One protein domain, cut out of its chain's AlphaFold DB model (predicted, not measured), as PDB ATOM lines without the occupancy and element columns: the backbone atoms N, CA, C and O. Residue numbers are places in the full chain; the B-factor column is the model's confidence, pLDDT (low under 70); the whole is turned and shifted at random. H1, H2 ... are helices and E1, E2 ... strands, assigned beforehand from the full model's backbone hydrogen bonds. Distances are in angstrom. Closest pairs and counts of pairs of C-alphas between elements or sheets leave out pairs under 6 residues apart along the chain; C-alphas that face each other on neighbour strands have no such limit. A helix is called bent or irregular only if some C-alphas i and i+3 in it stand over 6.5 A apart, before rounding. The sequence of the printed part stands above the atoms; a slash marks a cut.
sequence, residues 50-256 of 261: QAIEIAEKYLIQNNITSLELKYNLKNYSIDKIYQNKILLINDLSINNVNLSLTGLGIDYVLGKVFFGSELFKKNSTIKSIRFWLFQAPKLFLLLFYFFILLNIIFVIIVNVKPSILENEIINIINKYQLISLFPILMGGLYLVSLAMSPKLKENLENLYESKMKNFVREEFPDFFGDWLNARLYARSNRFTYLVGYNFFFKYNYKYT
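Overview. This is residues 50 to 256 of the 261 residues of an uncharacterized protein of Spiroplasma chrysopicola DF-1 (UniProt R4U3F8). A head of crossed helices, where H1, H3a and H7 pack on H2, has the small sheet of E1 and E2 on one side and a long arm of two helices, H3b and H6a, side by side; H4 and H5 make the arm's tip. The 207 printed residues hold H1, E1, E2, H2, H3, H4, H5, H6 and H7 in that order, mostly helix. The sheet, order E1 E2, is parallel. The whole is loose, radius of gyration of the C-alphas 22.6 A, spanning 77 by 33 by 29 A.

Arrangement. H1, residues 51 to 61, touches H2, residues 103 to 120, at a steep tilt of 53 degrees; their closest C-alphas, Ala 55 and Val 113, are 6.1 A apart. E1, residues 68 to 71, and E2, residues 86 to 89, are parallel; N 70 and O 87, 2.9 A apart, are within hydrogen-bond range. H3 and H6, each one helix by its hydrogen bonds, are bent, with C-alphas 133 and 136 6.9 A and 195 and 198 7.1 A apart; the arms are H3a, 124 to 133, H3b, 136 to 160, H6a, 178 to 195, and H6b, 198 to 219. H3b and H6a touch, opposite ways, at a shallow tilt of 22 degrees, closest at C-alphas Phe 144 and Pro 183, 4.7 A. H4, 162 to 166, and H5, 168 to 175, only just touch, with 3 pairs of C-alphas within 8 A, and only at the corner, closest at C-alphas Leu 165 and Asn 171, 4.8 A. H6b and H7, 221 to 236, form a hairpin, closest at C-alphas Arg 217 and Phe 224, 5.5 A; both are irregular, C-alphas 211 and 214 being 7.0 A and 222 and 225 7.5 A apart. O i to N i+4 pairs are within hydrogen-bond range throughout H1, H2, H3a, H3b and H5, in 11 of 14 in H6a, 16 of 18 in H6b, 10 of 12 in H7 and 0 of 1 in H4, where 2 of 2 O i to N i+3 pairs are.

Along the chain. H1 begins at C-alpha 51 (52.366, -37.699, -10.592); H7 ends at C-alpha 236 (51.878, -28.106, 12.048). H2 measures 25.3 A, H3b 35.8 A, H6a 26.5 A, H6b 30.2 A and H7 23.5 A.

Size, cuts and confidence. The C-alphas farthest apart, Ser 163 and Asp 222, are 77.5 A apart. The printed part has no cut; the links E1 to E2 and E2 to H2 are long. pLDDT is under 70 in residues 73 to 79, 93 to 101 and 239 to 254.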
ATOM      1  N   GLN A  50      53.261 -35.412 -14.809       76.62
ATOM      2  CA  GLN A  50      52.236 -36.237 -14.169       76.62
ATOM      3  C   GLN A  50      52.778 -36.796 -12.844       76.62
ATOM      4  O   GLN A  50      53.978 -37.038 -12.723       76.62
ATOM      5  N   ALA A  51      51.926 -37.065 -11.844       80.94
ATOM      6  CA  ALA A  51      52.366 -37.699 -10.592       80.94
ATOM      7  C   ALA A  51      53.157 -39.008 -10.804       80.94
ATOM      8  O   ALA A  51      53.985 -39.370  -9.967       80.94
ATOM      9  N   ILE A  52      52.921 -39.704 -11.922       84.00
ATOM     10  CA  ILE A  52      53.706 -40.870 -12.346       84.00
ATOM     11  C   ILE A  52      55.170 -40.487 -12.571       84.00
ATOM     12  O   ILE A  52      56.042 -41.130 -12.009       84.00
ATOM     13  N   GLU A  53      55.449 -39.420 -13.317       86.69
ATOM     14  CA  GLU A  53      56.815 -39.007 -13.664       86.69
ATOM     15  C   GLU A  53      57.619 -38.614 -12.415       86.69
ATOM     16  O   GLU A  53      58.779 -38.995 -12.260       86.69
ATOM     17  N   ILE A  54      56.984 -37.908 -11.469       88.94
ATOM     18  CA  ILE A  54      57.592 -37.580 -10.167       88.94
ATOM     19  C   ILE A  54      57.947 -38.863  -9.405       88.94
ATOM     20  O   ILE A  54      59.029 -38.983  -8.824       88.94
ATOM     21  N   ALA A  55      57.036 -39.834  -9.412       89.62
ATOM     22  CA  ALA A  55      57.235 -41.107  -8.745       89.62
ATOM     23  C   ALA A  55      58.327 -41.954  -9.401       89.62
ATOM     24  O   ALA A  55      59.145 -42.536  -8.692       89.62
ATOM     25  N   GLU A  56      58.371 -41.997 -10.730       91.19
ATOM     26  CA  GLU A  56      59.392 -42.710 -11.497       91.19
ATOM     27  C   GLU A  56      60.783 -42.171 -11.187       91.19
ATOM     28  O   GLU A  56      61.657 -42.957 -10.823       91.19
ATOM     29  N   LYS A  57      60.972 -40.843 -11.211       91.81
ATOM     30  CA  LYS A  57      62.241 -40.213 -10.811       91.81
ATOM     31  C   LYS A  57      62.697 -40.672  -9.428       91.81
ATOM     32  O   LYS A  57      63.842 -41.088  -9.252       91.81
ATOM     33  N   TYR A  58      61.787 -40.659  -8.454       93.25
ATOM     34  CA  TYR A  58      62.093 -41.115  -7.101       93.25
ATOM     35  C   TYR A  58      62.488 -42.597  -7.054       93.25
ATOM     36  O   TYR A  58      63.465 -42.954  -6.389       93.25
ATOM     37  N   LEU A  59      61.741 -43.476  -7.734       92.75
ATOM     38  CA  LEU A  59      62.027 -44.911  -7.747       92.75
ATOM     39  C   LEU A  59      63.364 -45.220  -8.425       92.75
ATOM     40  O   LEU A  59      64.120 -46.041  -7.901       92.75
ATOM     41  N   ILE A  60      63.672 -44.536  -9.531       92.62
ATOM     42  CA  ILE A  60      64.942 -44.654 -10.258       92.62
ATOM     43  C   ILE A  60      66.101 -44.240  -9.350       92.62
ATOM     44  O   ILE A  60      67.007 -45.041  -9.130       92.62
ATOM     45  N   GLN A  61      66.040 -43.054  -8.734       91.94
ATOM     46  CA  GLN A  61      67.101 -42.577  -7.836       91.94
ATOM     47  C   GLN A  61      67.318 -43.503  -6.627       91.94
ATOM     48  O   GLN A  61      68.425 -43.613  -6.103       91.94
ATOM     49  N   ASN A  62      66.271 -44.210  -6.191       89.75
ATOM     50  CA  ASN A  62      66.331 -45.154  -5.077       89.75
ATOM     51  C   ASN A  62      66.581 -46.615  -5.493       89.75
ATOM     52  O   ASN A  62      66.482 -47.500  -4.628       89.75
ATOM     53  N   ASN A  63      66.884 -46.871  -6.772       91.06
ATOM     54  CA  ASN A  63      67.124 -48.193  -7.354       91.06
ATOM     55  C   ASN A  63      65.988 -49.201  -7.083       91.06
ATOM     56  O   ASN A  63      66.224 -50.342  -6.680       91.06
ATOM     57  N   ILE A  64      64.732 -48.782  -7.265       91.19
ATOM     58  CA  ILE A  64      63.536 -49.609  -7.042       91.19
ATOM     59  C   ILE A  64      62.886 -49.943  -8.387       91.19
ATOM     60  O   ILE A  64      62.044 -49.202  -8.879       91.19
ATOM     61  N   THR A  65      63.246 -51.082  -8.977       86.56
ATOM     62  CA  THR A  65      62.808 -51.464 -10.336       86.56
ATOM     63  C   THR A  65      61.611 -52.414 -10.367       86.56
ATOM     64  O   THR A  65      60.900 -52.496 -11.360       86.56
ATOM     65  N   SER A  66      61.360 -53.143  -9.280       87.19
ATOM     66  CA  SER A  66      60.333 -54.194  -9.216       87.19
ATOM     67  C   SER A  66      58.982 -53.733  -8.651       87.19
ATOM     68  O   SER A  66      58.155 -54.573  -8.287       87.19
ATOM     69  N   LEU A  67      58.791 -52.422  -8.488       88.75
ATOM     70  CA  LEU A  67      57.550 -51.819  -8.009       88.75
ATOM     71  C   LEU A  67      56.796 -51.235  -9.208       88.75
ATOM     72  O   LEU A  67      57.279 -50.301  -9.837       88.75
ATOM     73  N   GLU A  68      55.623 -51.782  -9.522       88.94
ATOM     74  CA  GLU A  68      54.803 -51.307 -10.641       88.94
ATOM     75  C   GLU A  68      54.036 -50.045 -10.227       88.94
ATOM     76  O   GLU A  68      53.333 -50.053  -9.217       88.94
ATOM     77  N   LEU A  69      54.131 -48.972 -11.011       86.88
ATOM     78  CA  LEU A  69      53.329 -47.767 -10.811       86.88
ATOM     79  C   LEU A  69      52.017 -47.869 -11.588       86.88
ATOM     80  O   LEU A  69      52.022 -48.138 -12.785       86.88
ATOM     81  N   LYS A  70      50.882 -47.610 -10.929       85.44
ATOM     82  CA  LYS A  70      49.584 -47.477 -11.605       85.44
ATOM     83  C   LYS A  70      48.940 -46.151 -11.275       85.44
ATOM     84  O   LYS A  70      48.653 -45.858 -10.112       85.44
ATOM     85  N   TYR A  71      48.650 -45.387 -12.323       80.31
ATOM     86  CA  TYR A  71      47.826 -44.202 -12.193       80.31
ATOM     87  C   TYR A  71      46.394 -44.584 -11.843       80.31
ATOM     88  O   TYR A  71      45.824 -45.514 -12.420       80.31
ATOM     89  N   ASN A  72      45.796 -43.866 -10.904       74.69
ATOM     90  CA  ASN A  72      44.416 -44.097 -10.530       74.69
ATOM     91  C   ASN A  72      43.709 -42.791 -10.190       74.69
ATOM     92  O   ASN A  72      44.153 -42.034  -9.344       74.69
ATOM     93  N   LEU A  73      42.551 -42.550 -10.797       66.25
ATOM     94  CA  LEU A  73      41.753 -41.352 -10.523       66.25
ATOM     95  C   LEU A  73      41.069 -41.392  -9.145       66.25
ATOM     96  O   LEU A  73      40.582 -40.372  -8.659       66.25
ATOM     97  N   LYS A  74      41.010 -42.563  -8.499       68.94
ATOM     98  CA  LYS A  74      40.466 -42.701  -7.148       68.94
ATOM     99  C   LYS A  74      41.521 -42.312  -6.116       68.94
ATOM    100  O   LYS A  74      42.603 -42.889  -6.060       68.94
ATOM    101  N   ASN A  75      41.155 -41.393  -5.227       64.50
ATOM    102  CA  ASN A  75      41.966 -41.060  -4.059       64.50
ATOM    103  C   ASN A  75      41.965 -42.239  -3.073       64.50
ATOM    104  O   ASN A  75      40.978 -42.463  -2.370       64.50
ATOM    105  N   TYR A  76      43.067 -42.987  -3.012       66.44
ATOM    106  CA  TYR A  76      43.272 -44.007  -1.982       66.44
ATOM    107  C   TYR A  76      43.841 -43.399  -0.701       66.44
ATOM    108  O   TYR A  76      44.688 -42.503  -0.745       66.44
ATOM    109  N   SER A  77      43.391 -43.941   0.431       69.00
ATOM    110  CA  SER A  77      44.015 -43.762   1.742       69.00
ATOM    111  C   SER A  77      45.431 -44.343   1.755       69.00
ATOM    112  O   SER A  77      45.731 -45.260   0.981       69.00
ATOM    113  N   ILE A  78      46.299 -43.834   2.641       67.44
ATOM    114  CA  ILE A  78      47.726 -44.197   2.666       67.44
ATOM    115  C   ILE A  78      47.952 -45.711   2.828       67.44
ATOM    116  O   ILE A  78      48.863 -46.301   2.248       67.44
ATOM    117  N   ASP A  79      47.062 -46.375   3.567       66.56
ATOM    118  CA  ASP A  79      47.108 -47.802   3.868       66.56
ATOM    119  C   ASP A  79      46.848 -48.710   2.655       66.56
ATOM    120  O   ASP A  79      47.202 -49.894   2.716       66.56
ATOM    121  N   LYS A  80      46.268 -48.158   1.578       73.62
ATOM    122  CA  LYS A  80      45.893 -48.850   0.336       73.62
ATOM    123  C   LYS A  80      46.775 -48.508  -0.862       73.62
ATOM    124  O   LYS A  80      46.554 -49.092  -1.919       73.62
ATOM    125  N   ILE A  81      47.748 -47.606  -0.713       77.75
ATOM    126  CA  ILE A  81      48.623 -47.170  -1.816       77.75
ATOM    127  C   ILE A  81      49.481 -48.334  -2.330       77.75
ATOM    128  O   ILE A  81      49.698 -48.442  -3.531       77.75
ATOM    129  N   TYR A  82      49.927 -49.231  -1.446       82.25
ATOM    130  CA  TYR A  82      50.730 -50.398  -1.816       82.25
ATOM    131  C   TYR A  82      49.927 -51.704  -1.721       82.25
ATOM    132  O   TYR A  82      49.471 -52.074  -0.635       82.25
ATOM    133  N   GLN A  83      49.797 -52.425  -2.840       78.12
ATOM    134  CA  GLN A  83      49.133 -53.733  -2.926       78.12
ATOM    135  C   GLN A  83      49.866 -54.640  -3.916       78.12
ATOM    136  O   GLN A  83      50.035 -54.267  -5.063       78.12
ATOM    137  N   ASN A  84      50.278 -55.845  -3.509       80.62
ATOM    138  CA  ASN A  84      50.839 -56.863  -4.417       80.62
ATOM    139  C   ASN A  84      51.930 -56.344  -5.384       80.62
ATOM    140  O   ASN A  84      51.877 -56.623  -6.576       80.62
ATOM    141  N   LYS A  85      52.924 -55.597  -4.870       84.00
ATOM    142  CA  LYS A  85      53.998 -54.932  -5.650       84.00
ATOM    143  C   LYS A  85      53.540 -53.804  -6.588       84.00
ATOM    144  O   LYS A  85      54.347 -53.296  -7.358       84.00
ATOM    145  N   ILE A  86      52.288 -53.381  -6.481       85.62
ATOM    146  CA  ILE A  86      51.715 -52.257  -7.215       85.62
ATOM    147  C   ILE A  86      51.628 -51.056  -6.277       85.62
ATOM    148  O   ILE A  86      51.131 -51.167  -5.151       85.62
ATOM    149  N   LEU A  87      52.094 -49.909  -6.758       88.25
ATOM    150  CA  LEU A  87      51.974 -48.609  -6.125       88.25
ATOM    151  C   LEU A  87      50.940 -47.763  -6.878       88.25
ATOM    152  O   LEU A  87      51.121 -47.427  -8.048       88.25
ATOM    153  N   LEU A  88      49.846 -47.422  -6.200       84.31
ATOM    154  CA  LEU A  88      48.768 -46.595  -6.741       84.31
ATOM    155  C   LEU A  88      49.081 -45.111  -6.544       84.31
ATOM    156  O   LEU A  88      49.297 -44.667  -5.415       84.31
ATOM    157  N   ILE A  89      49.063 -44.339  -7.630       82.94
ATOM    158  CA  ILE A  89      49.437 -42.919  -7.633       82.94
ATOM    159  C   ILE A  89      48.385 -42.095  -8.366       82.94
ATOM    160  O   ILE A  89      47.750 -42.561  -9.307       82.94
ATOM    161  N   ASN A  90      48.189 -40.863  -7.911       78.31
ATOM    162  CA  ASN A  90      47.228 -39.931  -8.471       78.31
ATOM    163  C   ASN A  90      47.701 -38.495  -8.255       78.31
ATOM    164  O   ASN A  90      48.393 -38.219  -7.271       78.31
ATOM    165  N   ASP A  91      47.269 -37.586  -9.124       75.31
ATOM    166  CA  ASP A  91      47.496 -36.159  -8.916       75.31
ATOM    167  C   ASP A  91      46.677 -35.653  -7.718       75.31
ATOM    168  O   ASP A  91      45.546 -36.095  -7.463       75.31
ATOM    169  N   LEU A  92      47.234 -34.686  -6.986       72.06
ATOM    170  CA  LEU A  92      46.456 -33.901  -6.033       72.06
ATOM    171  C   LEU A  92      45.570 -32.925  -6.817       72.06
ATOM    172  O   LEU A  92      46.084 -32.130  -7.595       72.06
ATOM    173  N   SER A  93      44.255 -32.953  -6.597       67.75
ATOM    174  CA  SER A  93      43.306 -32.047  -7.264       67.75
ATOM    175  C   SER A  93      42.433 -31.261  -6.279       67.75
ATOM    176  O   SER A  93      41.982 -31.810  -5.274       67.75
ATOM    177  N   ILE A  94      42.156 -29.987  -6.561       63.50
ATOM    178  CA  ILE A  94      41.247 -29.102  -5.808       63.50
ATOM    179  C   ILE A  94      40.206 -28.555  -6.777       63.50
ATOM    180  O   ILE A  94      40.589 -27.888  -7.725       63.50
ATOM    181  N   ASN A  95      38.907 -28.780  -6.549       60.56
ATOM    182  CA  ASN A  95      37.840 -28.238  -7.412       60.56
ATOM    183  C   ASN A  95      38.107 -28.466  -8.918       60.56
ATOM    184  O   ASN A  95      37.956 -27.556  -9.726       60.56
ATOM    185  N   ASN A  96      38.546 -29.678  -9.279       60.19
ATOM    186  CA  ASN A  96      38.963 -30.084 -10.632       60.19
ATOM    187  C   ASN A  96      40.233 -29.405 -11.187       60.19
ATOM    188  O   ASN A  96      40.585 -29.630 -12.342       60.19
ATOM    189  N   VAL A  97      40.959 -28.638 -10.373       59.66
ATOM    190  CA  VAL A  97      42.288 -28.102 -10.690       59.66
ATOM    191  C   VAL A  97      43.352 -29.076 -10.196       59.66
ATOM    192  O   VAL A  97      43.431 -29.353  -8.998       59.66
ATOM    193  N   ASN A  98      44.174 -29.600 -11.105       66.12
ATOM    194  CA  ASN A  98      45.318 -30.439 -10.752       66.12
ATOM    195  C   ASN A  98      46.466 -29.578 -10.218       66.12
ATOM    196  O   ASN A  98      46.812 -28.555 -10.799       66.12
ATOM    197  N   LEU A  99      47.068 -30.022  -9.120       67.00
ATOM    198  CA  LEU A  99      48.165 -29.350  -8.429       67.00
ATOM    199  C   LEU A  99      49.508 -30.065  -8.609       67.00
ATOM    200  O   LEU A  99      50.408 -29.854  -7.796       67.00
ATOM    201  N   SER A 100      49.647 -30.923  -9.627       59.91
ATOM    202  CA  SER A 100      50.764 -31.867  -9.802       59.91
ATOM    203  C   SER A 100      52.163 -31.232  -9.893       59.91
ATOM    204  O   SER A 100      53.145 -31.953  -9.785       59.91
ATOM    205  N   LEU A 101      52.276 -29.903  -9.964       63.75
ATOM    206  CA  LEU A 101      53.528 -29.139  -9.889       63.75
ATOM    207  C   LEU A 101      53.387 -27.891  -9.011       63.75
ATOM    208  O   LEU A 101      53.648 -26.756  -9.400       63.75
ATOM    209  N   THR A 102      52.920 -28.117  -7.795       73.50
ATOM    210  CA  THR A 102      53.034 -27.159  -6.696       73.50
ATOM    211  C   THR A 102      53.831 -27.827  -5.589       73.50
ATOM    212  O   THR A 102      53.853 -29.058  -5.515       73.50
ATOM    213  N   GLY A 103      54.427 -27.054  -4.678       76.50
ATOM    214  CA  GLY A 103      55.063 -27.635  -3.492       76.50
ATOM    215  C   GLY A 103      54.150 -28.612  -2.740       76.50
ATOM    216  O   GLY A 103      54.598 -29.673  -2.319       76.50
ATOM    217  N   LEU A 104      52.846 -28.311  -2.672       78.62
ATOM    218  CA  LEU A 104      51.814 -29.181  -2.092       78.62
ATOM    219  C   LEU A 104      51.578 -30.470  -2.895       78.62
ATOM    220  O   LEU A 104      51.431 -31.539  -2.308       78.62
ATOM    221  N   GLY A 105      51.520 -30.387  -4.226       80.06
ATOM    222  CA  GLY A 105      51.336 -31.558  -5.086       80.06
ATOM    223  C   GLY A 105      52.549 -32.480  -5.092       80.06
ATOM    224  O   GLY A 105      52.388 -33.691  -4.959       80.06
ATOM    225  N   ILE A 106      53.753 -31.907  -5.165       86.69
ATOM    226  CA  ILE A 106      55.014 -32.648  -5.050       86.69
ATOM    227  C   ILE A 106      55.087 -33.323  -3.679       86.69
ATOM    228  O   ILE A 106      55.363 -34.519  -3.611       86.69
ATOM    229  N   ASP A 107      54.763 -32.604  -2.598       88.69
ATOM    230  CA  ASP A 107      54.760 -33.174  -1.249       88.69
ATOM    231  C   ASP A 107      53.779 -34.347  -1.110       88.69
ATOM    232  O   ASP A 107      54.109 -35.398  -0.560       88.69
ATOM    233  N   TYR A 108      52.579 -34.193  -1.669       87.12
ATOM    234  CA  TYR A 108      51.567 -35.242  -1.683       87.12
ATOM    235  C   TYR A 108      52.042 -36.497  -2.420       87.12
ATOM    236  O   TYR A 108      51.975 -37.597  -1.868       87.12
ATOM    237  N   VAL A 109      52.519 -36.351  -3.660       88.12
ATOM    238  CA  VAL A 109      52.945 -37.488  -4.490       88.12
ATOM    239  C   VAL A 109      54.151 -38.177  -3.859       88.12
ATOM    240  O   VAL A 109      54.118 -39.391  -3.651       88.12
ATOM    241  N   LEU A 110      55.182 -37.421  -3.481       91.62
ATOM    242  CA  LEU A 110      56.393 -37.994  -2.900       91.62
ATOM    243  C   LEU A 110      56.125 -38.684  -1.572       91.62
ATOM    244  O   LEU A 110      56.677 -39.755  -1.339       91.62
ATOM    245  N   GLY A 111      55.245 -38.156  -0.722       90.75
ATOM    246  CA  GLY A 111      54.886 -38.836   0.519       90.75
ATOM    247  C   GLY A 111      54.235 -40.201   0.293       90.75
ATOM    248  O   GLY A 111      54.562 -41.170   0.987       90.75
ATOM    249  N   LYS A 112      53.383 -40.323  -0.732       87.94
ATOM    250  CA  LYS A 112      52.792 -41.608  -1.132       87.94
ATOM    251  C   LYS A 112      53.829 -42.589  -1.658       87.94
ATOM    252  O   LYS A 112      53.826 -43.758  -1.261       87.94
ATOM    253  N   VAL A 113      54.706 -42.114  -2.538       91.31
ATOM    254  CA  VAL A 113      55.754 -42.937  -3.147       91.31
ATOM    255  C   VAL A 113      56.747 -43.391  -2.091       91.31
ATOM    256  O   VAL A 113      57.043 -44.581  -2.004       91.31
ATOM    257  N   PHE A 114      57.184 -42.481  -1.223       93.62
ATOM    258  CA  PHE A 114      58.011 -42.782  -0.067       93.62
ATOM    259  C   PHE A 114      57.382 -43.895   0.771       93.62
ATOM    260  O   PHE A 114      57.977 -44.964   0.910       93.62
ATOM    261  N   PHE A 115      56.154 -43.704   1.259       91.38
ATOM    262  CA  PHE A 115      55.508 -44.677   2.136       91.38
ATOM    263  C   PHE A 115      55.356 -46.050   1.473       91.38
ATOM    264  O   PHE A 115      55.724 -47.070   2.058       91.38
ATOM    265  N   GLY A 116      54.867 -46.090   0.231       91.00
ATOM    266  CA  GLY A 116      54.707 -47.341  -0.504       91.00
ATOM    267  C   GLY A 116      56.036 -48.034  -0.820       91.00
ATOM    268  O   GLY A 116      56.139 -49.253  -0.678       91.00
ATOM    269  N   SER A 117      57.074 -47.270  -1.163       92.75
ATOM    270  CA  SER A 117      58.419 -47.795  -1.422       92.75
ATOM    271  C   SER A 117      59.075 -48.380  -0.168       92.75
ATOM    272  O   SER A 117      59.700 -49.438  -0.227       92.75
ATOM    273  N   GLU A 118      58.886 -47.757   0.995       93.44
ATOM    274  CA  GLU A 118      59.411 -48.256   2.266       93.44
ATOM    275  C   GLU A 118      58.677 -49.524   2.725       93.44
ATOM    276  O   GLU A 118      59.299 -50.457   3.243       93.44
ATOM    277  N   LEU A 119      57.363 -49.606   2.484       91.62
ATOM    278  CA  LEU A 119      56.602 -50.838   2.694       91.62
ATOM    279  C   LEU A 119      57.086 -51.963   1.774       91.62
ATOM    280  O   LEU A 119      57.256 -53.094   2.242       91.62
ATOM    281  N   PHE A 120      57.352 -51.650   0.503       91.25
ATOM    282  CA  PHE A 120      57.931 -52.581  -0.464       91.25
ATOM    283  C   PHE A 120      59.303 -53.094   0.002       91.25
ATOM    284  O   PHE A 120      59.519 -54.306   0.067       91.25
ATOM    285  N   LYS A 121      60.182 -52.191   0.459       91.69
ATOM    286  CA  LYS A 121      61.491 -52.498   1.072       91.69
ATOM    287  C   LYS A 121      61.395 -53.180   2.442       91.69
ATOM    288  O   LYS A 121      62.410 -53.459   3.071       91.69
ATOM    289  N   LYS A 122      60.183 -53.482   2.918       91.62
ATOM    290  CA  LYS A 122      59.909 -54.145   4.196       91.62
ATOM    291  C   LYS A 122      60.422 -53.381   5.431       91.62
ATOM    292  O   LYS A 122      60.553 -54.026   6.472       91.62
ATOM    293  N   ASN A 123      60.613 -52.060   5.356       94.00
ATOM    294  CA  ASN A 123      61.123 -51.229   6.453       94.00
ATOM    295  C   ASN A 123      60.303 -51.439   7.744       94.00
ATOM    296  O   ASN A 123      59.091 -51.206   7.769       94.00
ATOM    297  N   SER A 124      60.961 -51.903   8.811       94.00
ATOM    298  CA  SER A 124      60.323 -52.249  10.086       94.00
ATOM    299  C   SER A 124      59.710 -51.033  10.782       94.00
ATOM    300  O   SER A 124      58.586 -51.119  11.275       94.00
ATOM    301  N   THR A 125      60.394 -49.888  10.758       94.00
ATOM    302  CA  THR A 125      59.917 -48.628  11.338       94.00
ATOM    303  C   THR A 125      58.639 -48.161  10.652       94.00
ATOM    304  O   THR A 125      57.639 -47.913  11.323       94.00
ATOM    305  N   ILE A 126      58.620 -48.116   9.316       93.00
ATOM    306  CA  ILE A 126      57.435 -47.683   8.557       93.00
ATOM    307  C   ILE A 126      56.278 -48.673   8.716       93.00
ATOM    308  O   ILE A 126      55.131 -48.256   8.857       93.00
ATOM    309  N   LYS A 127      56.553 -49.983   8.778       91.56
ATOM    310  CA  LYS A 127      55.530 -50.993   9.094       91.56
ATOM    311  C   LYS A 127      54.929 -50.807  10.485       91.56
ATOM    312  O   LYS A 127      53.712 -50.898  10.622       91.56
ATOM    313  N   SER A 128      55.764 -50.547  11.489       92.81
ATOM    314  CA  SER A 128      55.319 -50.311  12.864       92.81
ATOM    315  C   SER A 128      54.461 -49.050  12.949       92.81
ATOM    316  O   SER A 128      53.333 -49.107  13.435       92.81
ATOM    317  N   ILE A 129      54.932 -47.938  12.369       91.12
ATOM    318  CA  ILE A 129      54.160 -46.693  12.277       91.12
ATOM    319  C   ILE A 129      52.831 -46.947  11.564       91.12
ATOM    320  O   ILE A 129      51.790 -46.560  12.081       91.12
ATOM    321  N   ARG A 130      52.829 -47.658  10.426       87.94
ATOM    322  CA  ARG A 130      51.597 -47.997   9.699       87.94
ATOM    323  C   ARG A 130      50.602 -48.758  10.572       87.94
ATOM    324  O   ARG A 130      49.407 -48.469  10.522       87.94
ATOM    325  N   PHE A 131      51.076 -49.749  11.323       89.69
ATOM    326  CA  PHE A 131      50.219 -50.536  12.199       89.69
ATOM    327  C   PHE A 131      49.607 -49.653  13.287       89.69
ATOM    328  O   PHE A 131      48.386 -49.556  13.369       89.69
ATOM    329  N   TRP A 132      50.434 -48.958  14.067       89.94
ATOM    330  CA  TRP A 132      49.968 -48.178  15.214       89.94
ATOM    331  C   TRP A 132      49.147 -46.946  14.832       89.94
ATOM    332  O   TRP A 132      48.193 -46.621  15.530       89.94
ATOM    333  N   LEU A 133      49.481 -46.295  13.716       86.00
ATOM    334  CA  LEU A 133      48.796 -45.090  13.254       86.00
ATOM    335  C   LEU A 133      47.467 -45.415  12.548       86.00
ATOM    336  O   LEU A 133      46.478 -44.723  12.768       86.00
ATOM    337  N   PHE A 134      47.409 -46.482  11.735       81.06
ATOM    338  CA  PHE A 134      46.259 -46.728  10.847       81.06
ATOM    339  C   PHE A 134      45.479 -48.020  11.110       81.06
ATOM    340  O   PHE A 134      44.300 -48.091  10.761       81.06
ATOM    341  N   GLN A 135      46.104 -49.072  11.648       86.88
ATOM    342  CA  GLN A 135      45.481 -50.401  11.765       86.88
ATOM    343  C   GLN A 135      45.027 -50.712  13.192       86.88
ATOM    344  O   GLN A 135      43.887 -51.131  13.386       86.88
ATOM    345  N   ALA A 136      45.884 -50.469  14.182       90.19
ATOM    346  CA  ALA A 136      45.625 -50.751  15.588       90.19
ATOM    347  C   ALA A 136      44.373 -50.029  16.120       90.19
ATOM    348  O   ALA A 136      43.533 -50.703  16.717       90.19
ATOM    349  N   PRO A 137      44.139 -48.731  15.831       87.50
ATOM    350  CA  PRO A 137      42.942 -48.054  16.322       87.50
ATOM    351  C   PRO A 137      41.645 -48.664  15.771       87.50
ATOM    352  O   PRO A 137      40.688 -48.846  16.520       87.50
ATOM    353  N   LYS A 138      41.619 -49.055  14.483       85.06
ATOM    354  CA  LYS A 138      40.477 -49.767  13.873       85.06
ATOM    355  C   LYS A 138      40.226 -51.094  14.576       85.06
ATOM    356  O   LYS A 138      39.087 -51.431  14.878       85.06
ATOM    357  N   LEU A 139      41.301 -51.856  14.771       91.69
ATOM    358  CA  LEU A 139      41.247 -53.193  15.335       91.69
ATOM    359  C   LEU A 139      40.731 -53.139  16.772       91.69
ATOM    360  O   LEU A 139      39.782 -53.843  17.095       91.69
ATOM    361  N   PHE A 140      41.296 -52.268  17.610       93.31
ATOM    362  CA  PHE A 140      40.868 -52.119  18.998       93.31
ATOM    363  C   PHE A 140      39.445 -51.585  19.111       93.31
ATOM    364  O   PHE A 140      38.695 -52.072  19.949       93.31
ATOM    365  N   LEU A 141      39.030 -50.665  18.235       89.31
ATOM    366  CA  LEU A 141      37.648 -50.190  18.211       89.31
ATOM    367  C   LEU A 141      36.657 -51.287  17.791       89.31
ATOM    368  O   LEU A 141      35.596 -51.434  18.391       89.31
ATOM    369  N   LEU A 142      37.001 -52.079  16.773       91.88
ATOM    370  CA  LEU A 142      36.179 -53.205  16.335       91.88
ATOM    371  C   LEU A 142      36.068 -54.265  17.437       91.88
ATOM    372  O   LEU A 142      34.965 -54.711  17.746       91.88
ATOM    373  N   LEU A 143      37.191 -54.624  18.063       94.69
ATOM    374  CA  LEU A 143      37.215 -55.563  19.182       94.69
ATOM    375  C   LEU A 143      36.440 -55.021  20.387       94.69
ATOM    376  O   LEU A 143      35.714 -55.780  21.021       94.69
ATOM    377  N   PHE A 144      36.522 -53.719  20.672       92.12
ATOM    378  CA  PHE A 144      35.744 -53.067  21.725       92.12
ATOM    379  C   PHE A 144      34.240 -53.305  21.547       92.12
ATOM    380  O   PHE A 144      33.599 -53.857  22.441       92.12
ATOM    381  N   TYR A 145      33.685 -52.973  20.378       89.75
ATOM    382  CA  TYR A 145      32.259 -53.180  20.101       89.75
ATOM    383  C   TYR A 145      31.866 -54.656  20.053       89.75
ATOM    384  O   TYR A 145      30.808 -55.029  20.560       89.75
ATOM    385  N   PHE A 146      32.724 -55.503  19.486       94.75
ATOM    386  CA  PHE A 146      32.503 -56.943  19.454       94.75
ATOM    387  C   PHE A 146      32.388 -57.531  20.867       94.75
ATOM    388  O   PHE A 146      31.436 -58.256  21.159       94.75
ATOM    389  N   PHE A 147      33.301 -57.177  21.774       93.38
ATOM    390  CA  PHE A 147      33.259 -57.667  23.148       93.38
ATOM    391  C   PHE A 147      32.126 -57.050  23.977       93.38
ATOM    392  O   PHE A 147      31.588 -57.741  24.839       93.38
ATOM    393  N   ILE A 148      31.708 -55.808  23.701       90.31
ATOM    394  CA  ILE A 148      30.473 -55.250  24.279       90.31
ATOM    395  C   ILE A 148      29.269 -56.103  23.878       90.31
ATOM    396  O   ILE A 148      28.473 -56.480  24.735       90.31
ATOM    397  N   LEU A 149      29.141 -56.442  22.592       91.06
ATOM    398  CA  LEU A 149      28.030 -57.256  22.108       91.06
ATOM    399  C   LEU A 149      28.032 -58.649  22.754       91.06
ATOM    400  O   LEU A 149      26.992 -59.100  23.226       91.06
ATOM    401  N   LEU A 150      29.197 -59.303  22.833       91.75
ATOM    402  CA  LEU A 150      29.334 -60.584  23.533       91.75
ATOM    403  C   LEU A 150      28.941 -60.483  25.009       91.75
ATOM    404  O   LEU A 150      28.299 -61.392  25.531       91.75
ATOM    405  N   ASN A 151      29.289 -59.378  25.668       89.06
ATOM    406  CA  ASN A 151      28.903 -59.126  27.050       89.06
ATOM    407  C   ASN A 151      27.381 -59.028  27.210       89.06
ATOM    408  O   ASN A 151      26.802 -59.712  28.051       89.06
ATOM    409  N   ILE A 152      26.729 -58.243  26.349       87.44
ATOM    410  CA  ILE A 152      25.270 -58.089  26.332       87.44
ATOM    411  C   ILE A 152      24.596 -59.446  26.107       87.44
ATOM    412  O   ILE A 152      23.694 -59.812  26.857       87.44
ATOM    413  N   ILE A 153      25.059 -60.217  25.118       91.00
ATOM    414  CA  ILE A 153      24.533 -61.557  24.827       91.00
ATOM    415  C   ILE A 153      24.685 -62.471  26.047       91.00
ATOM    416  O   ILE A 153      23.726 -63.134  26.434       91.00
ATOM    417  N   PHE A 154      25.860 -62.484  26.681       90.38
ATOM    418  CA  PHE A 154      26.111 -63.299  27.868       90.38
ATOM    419  C   PHE A 154      25.157 -62.952  29.016       90.38
ATOM    420  O   PHE A 154      24.537 -63.844  29.592       90.38
ATOM    421  N   VAL A 155      24.981 -61.660  29.304       86.88
ATOM    422  CA  VAL A 155      24.080 -61.183  30.363       86.88
ATOM    423  C   VAL A 155      22.626 -61.549  30.067       86.88
ATOM    424  O   VAL A 155      21.920 -62.013  30.961       86.88
ATOM    425  N   ILE A 156      22.178 -61.408  28.816       89.12
ATOM    426  CA  ILE A 156      20.829 -61.824  28.404       89.12
ATOM    427  C   ILE A 156      20.645 -63.332  28.611       89.12
ATOM    428  O   ILE A 156      19.646 -63.743  29.194       89.12
ATOM    429  N   ILE A 157      21.607 -64.156  28.185       91.06
ATOM    430  CA  ILE A 157      21.528 -65.617  28.319       91.06
ATOM    431  C   ILE A 157      21.442 -66.032  29.791       91.06
ATOM    432  O   ILE A 157      20.581 -66.839  30.138       91.06
ATOM    433  N   VAL A 158      22.294 -65.473  30.656       89.38
ATOM    434  CA  VAL A 158      22.295 -65.780  32.096       89.38
ATOM    435  C   VAL A 158      20.971 -65.377  32.751       89.38
ATOM    436  O   VAL A 158      20.448 -66.129  33.571       89.38
ATOM    437  N   ASN A 159      20.390 -64.241  32.359       86.88
ATOM    438  CA  ASN A 159      19.105 -63.785  32.897       86.88
ATOM    439  C   ASN A 159      17.911 -64.614  32.393       86.88
ATOM    440  O   ASN A 159      16.978 -64.861  33.152       86.88
ATOM    441  N   VAL A 160      17.920 -65.046  31.127       92.06
ATOM    442  CA  VAL A 160      16.828 -65.837  30.525       92.06
ATOM    443  C   VAL A 160      16.892 -67.305  30.947       92.06
ATOM    444  O   VAL A 160      15.857 -67.948  31.111       92.06
ATOM    445  N   LYS A 161      18.097 -67.852  31.139       92.50
ATOM    446  CA  LYS A 161      18.312 -69.242  31.547       92.50
ATOM    447  C   LYS A 161      19.306 -69.320  32.716       92.50
ATOM    448  O   LYS A 161      20.459 -69.699  32.512       92.50
ATOM    449  N   PRO A 162      18.859 -69.035  33.953       89.31
ATOM    450  CA  PRO A 162      19.734 -69.015  35.127       89.31
ATOM    451  C   PRO A 162      20.426 -70.351  35.417       89.31
ATOM    452  O   PRO A 162      21.537 -70.355  35.941       89.31
ATOM    453  N   SER A 163      19.827 -71.481  35.018       92.56
ATOM    454  CA  SER A 163      20.412 -72.822  35.184       92.56
ATOM    455  C   SER A 163      21.745 -73.012  34.456       92.56
ATOM    456  O   SER A 163      22.513 -73.904  34.790       92.56
ATOM    457  N   ILE A 164      22.090 -72.145  33.499       90.69
ATOM    458  CA  ILE A 164      23.423 -72.131  32.883       90.69
ATOM    459  C   ILE A 164      24.539 -71.847  33.910       90.69
ATOM    460  O   ILE A 164      25.670 -72.290  33.713       90.69
ATOM    461  N   LEU A 165      24.234 -71.157  35.015       90.44
ATOM    462  CA  LEU A 165      25.187 -70.898  36.098       90.44
ATOM    463  C   LEU A 165      25.512 -72.140  36.942       90.44
ATOM    464  O   LEU A 165      26.427 -72.081  37.758       90.44
ATOM    465  N   GLU A 166      24.816 -73.263  36.747       91.62
ATOM    466  CA  GLU A 166      25.185 -74.546  37.365       91.62
ATOM    467  C   GLU A 166      26.504 -75.089  36.791       91.62
ATOM    468  O   GLU A 166      27.203 -75.860  37.445       91.62
ATOM    469  N   ASN A 167      26.895 -74.651  35.590       94.31
ATOM    470  CA  ASN A 167      28.208 -74.951  35.039       94.31
ATOM    471  C   ASN A 167      29.292 -74.119  35.747       94.31
ATOM    472  O   ASN A 167      29.279 -72.888  35.681       94.31
ATOM    473  N   GLU A 168      30.275 -74.785  36.358       92.56
ATOM    474  CA  GLU A 168      31.342 -74.137  37.135       92.56
ATOM    475  C   GLU A 168      32.118 -73.077  36.343       92.56
ATOM    476  O   GLU A 168      32.396 -71.993  36.860       92.56
ATOM    477  N   ILE A 169      32.424 -73.346  35.071       92.25
ATOM    478  CA  ILE A 169      33.175 -72.420  34.212       92.25
ATOM    479  C   ILE A 169      32.348 -71.157  33.969       92.25
ATOM    480  O   ILE A 169      32.850 -70.040  34.111       92.25
ATOM    481  N   ILE A 170      31.067 -71.316  33.637       90.06
ATOM    482  CA  ILE A 170      30.177 -70.185  33.357       90.06
ATOM    483  C   ILE A 170      29.911 -69.380  34.633       90.06
ATOM    484  O   ILE A 170      29.893 -68.147  34.594       90.06
ATOM    485  N   ASN A 171      29.802 -70.057  35.776       88.50
ATOM    486  CA  ASN A 171      29.693 -69.414  37.075       88.50
ATOM    487  C   ASN A 171      30.934 -68.573  37.403       88.50
ATOM    488  O   ASN A 171      30.798 -67.431  37.825       88.50
ATOM    489  N   ILE A 172      32.147 -69.081  37.153       90.06
ATOM    490  CA  ILE A 172      33.395 -68.318  37.331       90.06
ATOM    491  C   ILE A 172      33.408 -67.086  36.419       90.06
ATOM    492  O   ILE A 172      33.687 -65.978  36.883       90.06
ATOM    493  N   ILE A 173      33.067 -67.258  35.138       88.75
ATOM    494  CA  ILE A 173      33.004 -66.158  34.168       88.75
ATOM    495  C   ILE A 173      32.032 -65.069  34.636       88.75
ATOM    496  O   ILE A 173      32.377 -63.887  34.581       88.75
ATOM    497  N   ASN A 174      30.852 -65.456  35.127       86.56
ATOM    498  CA  ASN A 174      29.840 -64.534  35.639       86.56
ATOM    499  C   ASN A 174      30.265 -63.888  36.968       86.56
ATOM    500  O   ASN A 174      30.182 -62.675  37.129       86.56
ATOM    501  N   LYS A 175      30.783 -64.669  37.919       85.25
ATOM    502  CA  LYS A 175      31.194 -64.193  39.246       85.25
ATOM    503  C   LYS A 175      32.309 -63.152  39.174       85.25
ATOM    504  O   LYS A 175      32.281 -62.179  39.921       85.25
ATOM    505  N   TYR A 176      33.281 -63.355  38.286       84.62
ATOM    506  CA  TYR A 176      34.412 -62.440  38.109       84.62
ATOM    507  C   TYR A 176      34.248 -61.482  36.931       84.62
ATOM    508  O   TYR A 176      35.167 -60.718  36.648       84.62
ATOM    509  N   GLN A 177      33.102 -61.509  36.242       83.75
ATOM    510  CA  GLN A 177      32.821 -60.619  35.114       83.75
ATOM    511  C   GLN A 177      33.920 -60.670  34.036       83.75
ATOM    512  O   GLN A 177      34.294 -59.651  33.456       83.75
ATOM    513  N   LEU A 178      34.462 -61.863  33.758       85.75
ATOM    514  CA  LEU A 178      35.654 -62.012  32.913       85.75
ATOM    515  C   LEU A 178      35.418 -61.529  31.477       85.75
ATOM    516  O   LEU A 178      36.294 -60.907  30.883       85.75
ATOM    517  N   ILE A 179      34.214 -61.748  30.937       85.62
ATOM    518  CA  ILE A 179      33.831 -61.251  29.603       85.62
ATOM    519  C   ILE A 179      33.881 -59.721  29.557       85.62
ATOM    520  O   ILE A 179      34.178 -59.128  28.523       85.62
ATOM    521  N   SER A 180      33.636 -59.069  30.688       85.00
ATOM    522  CA  SER A 180      33.580 -57.622  30.812       85.00
ATOM    523  C   SER A 180      34.959 -56.955  30.891       85.00
ATOM    524  O   SER A 180      35.068 -55.757  30.637       85.00
ATOM    525  N   LEU A 181      36.030 -57.716  31.142       88.06
ATOM    526  CA  LEU A 181      37.411 -57.216  31.102       88.06
ATOM    527  C   LEU A 181      37.899 -56.939  29.674       88.06
ATOM    528  O   LEU A 181      38.644 -55.986  29.446       88.06
ATOM    529  N   PHE A 182      37.461 -57.735  28.700       91.31
ATOM    530  CA  PHE A 182      37.857 -57.579  27.301       91.31
ATOM    531  C   PHE A 182      37.452 -56.238  26.671       91.31
ATOM    532  O   PHE A 182      38.324 -55.601  26.074       91.31
ATOM    533  N   PRO A 183      36.199 -55.744  26.795       90.75
ATOM    534  CA  PRO A 183      35.861 -54.427  26.274       90.75
ATOM    535  C   PRO A 183      36.627 -53.325  27.015       90.75
ATOM    536  O   PRO A 183      37.076 -52.378  26.382       90.75
ATOM    537  N   ILE A 184      36.886 -53.456  28.321       89.81
ATOM    538  CA  ILE A 184      37.704 -52.470  29.047       89.81
ATOM    539  C   ILE A 184      39.118 -52.401  28.465       89.81
ATOM    540  O   ILE A 184      39.603 -51.317  28.137       89.81
ATOM    541  N   LEU A 185      39.768 -53.553  28.293       93.19
ATOM    542  CA  LEU A 185      41.130 -53.635  27.774       93.19
ATOM    543  C   LEU A 185      41.219 -53.105  26.337       93.19
ATOM    544  O   LEU A 185      42.110 -52.314  26.030       93.19
ATOM    545  N   MET A 186      40.272 -53.472  25.471       95.00
ATOM    546  CA  MET A 186      40.241 -52.988  24.087       95.00
ATOM    547  C   MET A 186      39.919 -51.495  23.998       95.00
ATOM    548  O   MET A 186      40.542 -50.789  23.209       95.00
ATOM    549  N   GLY A 187      39.017 -50.988  24.842       91.25
ATOM    550  CA  GLY A 187      38.732 -49.557  24.948       91.25
ATOM    551  C   GLY A 187      39.946 -48.759  25.435       91.25
ATOM    552  O   GLY A 187      40.270 -47.718  24.867       91.25
ATOM    553  N   GLY A 188      40.676 -49.277  26.426       90.94
ATOM    554  CA  GLY A 188      41.923 -48.680  26.907       90.94
ATOM    555  C   GLY A 188      43.019 -48.655  25.839       90.94
ATOM    556  O   GLY A 188      43.605 -47.604  25.582       90.94
ATOM    557  N   LEU A 189      43.261 -49.781  25.159       93.75
ATOM    558  CA  LEU A 189      44.229 -49.864  24.056       93.75
ATOM    559  C   LEU A 189      43.859 -48.947  22.889       93.75
ATOM    560  O   LEU A 189      44.738 -48.312  22.300       93.75
ATOM    561  N   TYR A 190      42.565 -48.834  22.583       91.06
ATOM    562  CA  TYR A 190      42.065 -47.859  21.628       91.06
ATOM    563  C   TYR A 190      42.476 -46.444  22.051       91.06
ATOM    564  O   TYR A 190      43.206 -45.799  21.303       91.06
ATOM    565  N   LEU A 191      42.138 -45.990  23.262       87.81
ATOM    566  CA  LEU A 191      42.501 -44.650  23.751       87.81
ATOM    567  C   LEU A 191      44.017 -44.387  23.732       87.81
ATOM    568  O   LEU A 191      44.446 -43.307  23.328       87.81
ATOM    569  N   VAL A 192      44.841 -45.373  24.101       90.25
ATOM    570  CA  VAL A 192      46.310 -45.261  24.016       90.25
ATOM    571  C   VAL A 192      46.761 -45.049  22.569       90.25
ATOM    572  O   VAL A 192      47.565 -44.157  22.300       90.25
ATOM    573  N   SER A 193      46.211 -45.814  21.621       88.88
ATOM    574  CA  SER A 193      46.540 -45.658  20.198       88.88
ATOM    575  C   SER A 193      46.180 -44.264  19.670       88.88
ATOM    576  O   SER A 193      46.952 -43.667  18.917       88.88
ATOM    577  N   LEU A 194      45.067 -43.694  20.144       83.94
ATOM    578  CA  LEU A 194      44.658 -42.327  19.824       83.94
ATOM    579  C   LEU A 194      45.647 -41.293  20.361       83.94
ATOM    580  O   LEU A 194      46.064 -40.397  19.628       83.94
ATOM    581  N   ALA A 195      46.047 -41.431  21.624       84.38
ATOM    582  CA  ALA A 195      46.966 -40.507  22.280       84.38
ATOM    583  C   ALA A 195      48.362 -40.507  21.631       84.38
ATOM    584  O   ALA A 195      49.004 -39.461  21.542       84.38
ATOM    585  N   MET A 196      48.828 -41.659  21.138       87.56
ATOM    586  CA  MET A 196      50.130 -41.786  20.470       87.56
ATOM    587  C   MET A 196      50.125 -41.315  19.009       87.56
ATOM    588  O   MET A 196      51.189 -41.029  18.452       87.56
ATOM    589  N   SER A 197      48.949 -41.215  18.387       85.31
ATOM    590  CA  SER A 197      48.782 -40.913  16.964       85.31
ATOM    591  C   SER A 197      49.521 -39.641  16.501       85.31
ATOM    592  O   SER A 197      50.298 -39.731  15.544       85.31
ATOM    593  N   PRO A 198      49.423 -38.481  17.191       84.00
ATOM    594  CA  PRO A 198      50.140 -37.273  16.778       84.00
ATOM    595  C   PRO A 198      51.659 -37.461  16.760       84.00
ATOM    596  O   PRO A 198      52.327 -36.980  15.845       84.00
ATOM    597  N   LYS A 199      52.209 -38.196  17.737       88.19
ATOM    598  CA  LYS A 199      53.654 -38.433  17.818       88.19
ATOM    599  C   LYS A 199      54.138 -39.370  16.716       88.19
ATOM    600  O   LYS A 199      55.196 -39.150  16.134       88.19
ATOM    601  N   LEU A 200      53.356 -40.402  16.404       89.75
ATOM    602  CA  LEU A 200      53.646 -41.318  15.301       89.75
ATOM    603  C   LEU A 200      53.598 -40.605  13.946       89.75
ATOM    604  O   LEU A 200      54.484 -40.835  13.121       89.75
ATOM    605  N   LYS A 201      52.625 -39.707  13.740       88.19
ATOM    606  CA  LYS A 201      52.573 -38.850  12.548       88.19
ATOM    607  C   LYS A 201      53.800 -37.953  12.466       88.19
ATOM    608  O   LYS A 201      54.466 -37.953  11.442       88.19
ATOM    609  N   GLU A 202      54.135 -37.239  13.537       88.69
ATOM    610  CA  GLU A 202      55.314 -36.366  13.572       88.69
ATOM    611  C   GLU A 202      56.595 -37.128  13.195       88.69
ATOM    612  O   GLU A 202      57.372 -36.675  12.357       88.69
ATOM    613  N   ASN A 203      56.787 -38.326  13.756       90.62
ATOM    614  CA  ASN A 203      57.927 -39.176  13.426       90.62
ATOM    615  C   ASN A 203      57.940 -39.569  11.939       90.62
ATOM    616  O   ASN A 203      59.003 -39.557  11.317       90.62
ATOM    617  N   LEU A 204      56.782 -39.894  11.356       91.25
ATOM    618  CA  LEU A 204      56.660 -40.219   9.934       91.25
ATOM    619  C   LEU A 204      56.981 -39.014   9.039       91.25
ATOM    620  O   LEU A 204      57.750 -39.149   8.089       91.25
ATOM    621  N   GLU A 205      56.445 -37.840   9.375       91.62
ATOM    622  CA  GLU A 205      56.692 -36.582   8.662       91.62
ATOM    623  C   GLU A 205      58.183 -36.201   8.697       91.62
ATOM    624  O   GLU A 205      58.735 -35.795   7.673       91.62
ATOM    625  N   ASN A 206      58.853 -36.375   9.843       92.06
ATOM    626  CA  ASN A 206      60.283 -36.094  10.006       92.06
ATOM    627  C   ASN A 206      61.165 -37.082   9.222       92.06
ATOM    628  O   ASN A 206      62.145 -36.681   8.592       92.06
ATOM    629  N   LEU A 207      60.824 -38.377   9.245       93.50
ATOM    630  CA  LEU A 207      61.532 -39.413   8.480       93.50
ATOM    631  C   LEU A 207      61.414 -39.193   6.972       93.50
ATOM    632  O   LEU A 207      62.368 -39.419   6.232       93.50
ATOM    633  N   TYR A 208      60.238 -38.777   6.522       94.38
ATOM    634  CA  TYR A 208      59.996 -38.447   5.130       94.38
ATOM    635  C   TYR A 208      60.751 -37.177   4.713       94.38
ATOM    636  O   TYR A 208      61.457 -37.198   3.709       94.38
ATOM    637  N   GLU A 209      60.669 -36.097   5.501       94.19
ATOM    638  CA  GLU A 209      61.351 -34.835   5.190       94.19
ATOM    639  C   GLU A 209      62.868 -35.032   5.082       94.19
ATOM    640  O   GLU A 209      63.475 -34.557   4.123       94.19
ATOM    641  N   SER A 210      63.480 -35.778   6.009       92.44
ATOM    642  CA  SER A 210      64.928 -36.018   5.988       92.44
ATOM    643  C   SER A 210      65.392 -36.747   4.725       92.44
ATOM    644  O   SER A 210      66.470 -36.450   4.213       92.44
ATOM    645  N   LYS A 211      64.567 -37.655   4.193       90.94
ATOM    646  CA  LYS A 211      64.865 -38.414   2.973       90.94
ATOM    647  C   LYS A 211      64.549 -37.641   1.695       90.94
ATOM    648  O   LYS A 211      65.289 -37.764   0.726       90.94
ATOM    649  N   MET A 212      63.477 -36.850   1.678       93.69
ATOM    650  CA  MET A 212      63.060 -36.127   0.471       93.69
ATOM    651  C   MET A 212      63.763 -34.791   0.274       93.69
ATOM    652  O   MET A 212      63.819 -34.308  -0.849       93.69
ATOM    653  N   LYS A 213      64.293 -34.161   1.326       93.56
ATOM    654  CA  LYS A 213      64.802 -32.785   1.233       93.56
ATOM    655  C   LYS A 213      65.874 -32.606   0.155       93.56
ATOM    656  O   LYS A 213      65.806 -31.642  -0.602       93.56
ATOM    657  N   ASN A 214      66.841 -33.519   0.086       92.25
ATOM    658  CA  ASN A 214      67.899 -33.455  -0.926       92.25
ATOM    659  C   ASN A 214      67.354 -33.815  -2.312       92.25
ATOM    660  O   ASN A 214      67.583 -33.071  -3.255       92.25
ATOM    661  N   PHE A 215      66.531 -34.866  -2.391       93.25
ATOM    662  CA  PHE A 215      65.846 -35.276  -3.617       93.25
ATOM    663  C   PHE A 215      65.078 -34.116  -4.270       93.25
ATOM    664  O   PHE A 215      65.285 -33.814  -5.438       93.25
ATOM    665  N   VAL A 216      64.230 -33.415  -3.511       92.31
ATOM    666  CA  VAL A 216      63.430 -32.296  -4.035       92.31
ATOM    667  C   VAL A 216      64.318 -31.122  -4.432       92.31
ATOM    668  O   VAL A 216      64.065 -30.486  -5.447       92.31
ATOM    669  N   ARG A 217      65.369 -30.833  -3.658       92.75
ATOM    670  CA  ARG A 217      66.311 -29.759  -3.986       92.75
ATOM    671  C   ARG A 217      67.039 -30.010  -5.308       92.75
ATOM    672  O   ARG A 217      67.283 -29.055  -6.035       92.75
ATOM    673  N   GLU A 218      67.407 -31.256  -5.578       92.38
ATOM    674  CA  GLU A 218      68.173 -31.652  -6.762       92.38
ATOM    675  C   GLU A 218      67.273 -31.807  -7.997       92.38
ATOM    676  O   GLU A 218      67.557 -31.227  -9.040       92.38
ATOM    677  N   GLU A 219      66.162 -32.536  -7.873       90.50
ATOM    678  CA  GLU A 219      65.293 -32.894  -9.004       90.50
ATOM    679  C   GLU A 219      64.194 -31.863  -9.307       90.50
ATOM    680  O   GLU A 219      63.639 -31.861 -10.410       90.50
ATOM    681  N   PHE A 220      63.857 -31.011  -8.331       88.00
ATOM    682  CA  PHE A 220      62.770 -30.025  -8.397       88.00
ATOM    683  C   PHE A 220      63.164 -28.672  -7.761       88.00
ATOM    684  O   PHE A 220      62.431 -28.163  -6.903       88.00
ATOM    685  N   PRO A 221      64.302 -28.062  -8.152       88.31
ATOM    686  CA  PRO A 221      64.837 -26.864  -7.497       88.31
ATOM    687  C   PRO A 221      63.845 -25.692  -7.490       88.31
ATOM    688  O   PRO A 221      63.686 -25.035  -6.460       88.31
ATOM    689  N   ASP A 222      63.109 -25.499  -8.589       84.00
ATOM    690  CA  ASP A 222      62.118 -24.424  -8.746       84.00
ATOM    691  C   ASP A 222      60.948 -24.530  -7.755       84.00
ATOM    692  O   ASP A 222      60.308 -23.534  -7.426       84.00
ATOM    693  N   PHE A 223      60.684 -25.732  -7.232       84.50
ATOM    694  CA  PHE A 223      59.591 -25.997  -6.298       84.50
ATOM    695  C   PHE A 223      60.065 -26.233  -4.862       84.50
ATOM    696  O   PHE A 223      59.241 -26.467  -3.977       84.50
ATOM    697  N   PHE A 224      61.374 -26.178  -4.594       87.88
ATOM    698  CA  PHE A 224      61.927 -26.521  -3.282       87.88
ATOM    699  C   PHE A 224      61.405 -25.604  -2.164       87.88
ATOM    700  O   PHE A 224      61.053 -26.087  -1.086       87.88
ATOM    701  N   GLY A 225      61.306 -24.294  -2.418       86.88
ATOM    702  CA  GLY A 225      60.759 -23.326  -1.457       86.88
ATOM    703  C   GLY A 225      59.285 -23.584  -1.131       86.88
ATOM    704  O   GLY A 225      58.906 -23.671   0.038       86.88
ATOM    705  N   ASP A 226      58.465 -23.799  -2.159       83.62
ATOM    706  CA  ASP A 226      57.045 -24.128  -1.997       83.62
ATOM    707  C   ASP A 226      56.845 -25.471  -1.298       83.62
ATOM    708  O   ASP A 226      55.936 -25.627  -0.479       83.62
ATOM    709  N   TRP A 227      57.696 -26.453  -1.600       88.56
ATOM    710  CA  TRP A 227      57.683 -27.747  -0.932       88.56
ATOM    711  C   TRP A 227      57.994 -27.588   0.558       88.56
ATOM    712  O   TRP A 227      57.247 -28.106   1.381       88.56
ATOM    713  N   LEU A 228      59.011 -26.804   0.941       89.81
ATOM    714  CA  LEU A 228      59.297 -26.516   2.353       89.81
ATOM    715  C   LEU A 228      58.103 -25.861   3.067       89.81
ATOM    716  O   LEU A 228      57.786 -26.238   4.197       89.81
ATOM    717  N   ASN A 229      57.398 -24.940   2.408       86.06
ATOM    718  CA  ASN A 229      56.176 -24.340   2.954       86.06
ATOM    719  C   ASN A 229      55.061 -25.383   3.146       86.06
ATOM    720  O   ASN A 229      54.415 -25.413   4.198       86.06
ATOM    721  N   ALA A 230      54.878 -26.287   2.179       85.69
ATOM    722  CA  ALA A 230      53.955 -27.413   2.299       85.69
ATOM    723  C   ALA A 230      54.320 -28.337   3.476       85.69
ATOM    724  O   ALA A 230      53.437 -28.733   4.239       85.69
ATOM    725  N   ARG A 231      55.616 -28.609   3.694       89.25
ATOM    726  CA  ARG A 231      56.113 -29.397   4.836       89.25
ATOM    727  C   ARG A 231      55.810 -28.743   6.177       89.25
ATOM    728  O   ARG A 231      55.335 -29.420   7.089       89.25
ATOM    729  N   LEU A 232      56.063 -27.439   6.305       87.19
ATOM    730  CA  LEU A 232      55.755 -26.680   7.522       87.19
ATOM    731  C   LEU A 232      54.257 -26.745   7.843       87.19
ATOM    732  O   LEU A 232      53.869 -27.026   8.983       87.19
ATOM    733  N   TYR A 233      53.412 -26.576   6.826       84.94
ATOM    734  CA  TYR A 233      51.969 -26.736   6.965       84.94
ATOM    735  C   TYR A 233      51.573 -28.168   7.381       84.94
ATOM    736  O   TYR A 233      50.898 -28.345   8.396       84.94
ATOM    737  N   ALA A 234      52.050 -29.202   6.682       83.88
ATOM    738  CA  ALA A 234      51.758 -30.606   6.990       83.88
ATOM    739  C   ALA A 234      52.146 -31.004   8.427       83.88
ATOM    740  O   ALA A 234      51.370 -31.659   9.128       83.88
ATOM    741  N   ARG A 235      53.324 -30.564   8.893       85.06
ATOM    742  CA  ARG A 235      53.853 -30.853  10.238       85.06
ATOM    743  C   ARG A 235      53.122 -30.105  11.349       85.06
ATOM    744  O   ARG A 235      52.944 -30.652  12.436       85.06
ATOM    745  N   SER A 236      52.696 -28.867  11.093       81.31
ATOM    746  CA  SER A 236      51.878 -28.106  12.048       81.31
ATOM    747  C   SER A 236      50.470 -28.689  12.194       81.31
ATOM    748  O   SER A 236      49.848 -28.572  13.253       81.31
ATOM    749  N   ASN A 237      49.984 -29.392  11.169       77.62
ATOM    750  CA  ASN A 237      48.704 -30.062  11.222       77.62
ATOM    751  C   ASN A 237      48.795 -31.351  12.054       77.62
ATOM    752  O   ASN A 237      49.245 -32.396  11.591       77.62
ATOM    753  N   ARG A 238      48.322 -31.302  13.300       72.94
ATOM    754  CA  ARG A 238      48.287 -32.473  14.196       72.94
ATOM    755  C   ARG A 238      47.158 -33.447  13.893       72.94
ATOM    756  O   ARG A 238      47.070 -34.486  14.542       72.94
ATOM    757  N   PHE A 239      46.284 -33.120  12.945       69.69
ATOM    758  CA  PHE A 239      45.226 -34.032  12.571       69.69
ATOM    759  C   PHE A 239      45.831 -35.294  11.970       69.69
ATOM    760  O   PHE A 239      46.548 -35.270  10.965       69.69
ATOM    761  N   THR A 240      45.514 -36.397  12.624       66.62
ATOM    762  CA  THR A 240      45.726 -37.746  12.138       66.62
ATOM    763  C   THR A 240      44.365 -38.336  11.895       66.62
ATOM    764  O   THR A 240      43.545 -38.415  12.814       66.62
ATOM    765  N   TYR A 241      44.124 -38.745  10.661       62.34
ATOM    766  CA  TYR A 241      42.911 -39.450  10.355       62.34
ATOM    767  C   TYR A 241      42.917 -40.804  11.076       62.34
ATOM    768  O   TYR A 241      43.778 -41.652  10.852       62.34
ATOM    769  N   LEU A 242      41.949 -41.004  11.967       55.47
ATOM    770  CA  LEU A 242      41.682 -42.314  12.532       55.47
ATOM    771  C   LEU A 242      40.613 -42.978  11.704       55.47
ATOM    772  O   LEU A 242      39.458 -42.544  11.626       55.47
ATOM    773  N   VAL A 243      41.044 -44.036  11.042       48.94
ATOM    774  CA  VAL A 243      40.199 -44.732  10.106       48.94
ATOM    775  C   VAL A 243      39.044 -45.408  10.838       48.94
ATOM    776  O   VAL A 243      39.235 -46.210  11.746       48.94
ATOM    777  N   GLY A 244      37.839 -45.041  10.412       47.84
ATOM    778  CA  GLY A 244      36.563 -45.384  11.044       47.84
ATOM    779  C   GLY A 244      35.533 -44.268  10.845       47.84
ATOM    780  O   GLY A 244      34.360 -44.540  10.621       47.84
ATOM    781  N   TYR A 245      35.992 -43.013  10.767       55.84
ATOM    782  CA  TYR A 245      35.139 -41.824  10.586       55.84
ATOM    783  C   TYR A 245      35.190 -41.235   9.176       55.84
ATOM    784  O   TYR A 245      34.975 -40.045   8.969       55.84
ATOM    785  N   ASN A 246      35.507 -42.061   8.176       52.53
ATOM    786  CA  ASN A 246      35.805 -41.610   6.803       52.53
ATOM    787  C   ASN A 246      34.570 -40.969   6.179       52.53
ATOM    788  O   ASN A 246      34.662 -40.134   5.286       52.53
ATOM    789  N   PHE A 247      33.403 -41.367   6.679       54.16
ATOM    790  CA  PHE A 247      32.127 -40.838   6.258       54.16
ATOM    791  C   PHE A 247      31.915 -39.374   6.670       54.16
ATOM    792  O   PHE A 247      31.296 -38.637   5.910       54.16
ATOM    793  N   PHE A 248      32.477 -38.937   7.805       56.12
ATOM    794  CA  PHE A 248      32.314 -37.571   8.316       56.12
ATOM    795  C   PHE A 248      33.259 -36.552   7.658       56.12
ATOM    796  O   PHE A 248      32.948 -35.365   7.637       56.12
ATOM    797  N   PHE A 249      34.392 -36.988   7.095       57.75
ATOM    798  CA  PHE A 249      35.528 -36.096   6.806       57.75
ATOM    799  C   PHE A 249      35.994 -36.078   5.340       57.75
ATOM    800  O   PHE A 249      37.164 -35.853   5.069       57.75
ATOM    801  N   LYS A 250      35.108 -36.311   4.366       56.34
ATOM    802  CA  LYS A 250      35.490 -36.700   2.989       56.34
ATOM    803  C   LYS A 250      36.263 -35.687   2.126       56.34
ATOM    804  O   LYS A 250      36.907 -36.128   1.176       56.34
ATOM    805  N   TYR A 251      36.193 -34.379   2.376       58.75
ATOM    806  CA  TYR A 251      36.532 -33.397   1.329       58.75
ATOM    807  C   TYR A 251      37.913 -32.737   1.469       58.75
ATOM    808  O   TYR A 251      38.539 -32.451   0.447       58.75
ATOM    809  N   ASN A 252      38.431 -32.570   2.695       61.53
ATOM    810  CA  ASN A 252      39.578 -31.676   2.937       61.53
ATOM    811  C   ASN A 252      40.854 -32.347   3.483       61.53
ATOM    812  O   ASN A 252      41.897 -31.702   3.570       61.53
ATOM    813  N   TYR A 253      40.830 -33.640   3.818       63.47
ATOM    814  CA  TYR A 253      41.971 -34.298   4.480       63.47
ATOM    815  C   TYR A 253      43.239 -34.357   3.615       63.47
ATOM    816  O   TYR A 253      44.347 -34.312   4.141       63.47
ATOM    817  N   LYS A 254      43.096 -34.444   2.285       64.12
ATOM    818  CA  LYS A 254      44.224 -34.621   1.352       64.12
ATOM    819  C   LYS A 254      45.144 -33.402   1.303       64.12
ATOM    820  O   LYS A 254      46.220 -33.474   0.725       64.12
ATOM    821  N   TYR A 255      44.710 -32.306   1.921       70.31
ATOM    822  CA  TYR A 255      45.479 -31.083   2.053       70.31
ATOM    823  C   TYR A 255      46.317 -31.060   3.321       70.31
ATOM    824  O   TYR A 255      47.243 -30.278   3.385       70.31
ATOM    825  N   THR A 256      46.056 -31.920   4.307       73.50
ATOM    826  CA  THR A 256      46.699 -31.888   5.638       73.50
ATOM    827  C   THR A 256      48.125 -32.458   5.672       73.50
ATOM    828  O   THR A 256      48.664 -32.741   6.746       73.50
TER     829      THR A 256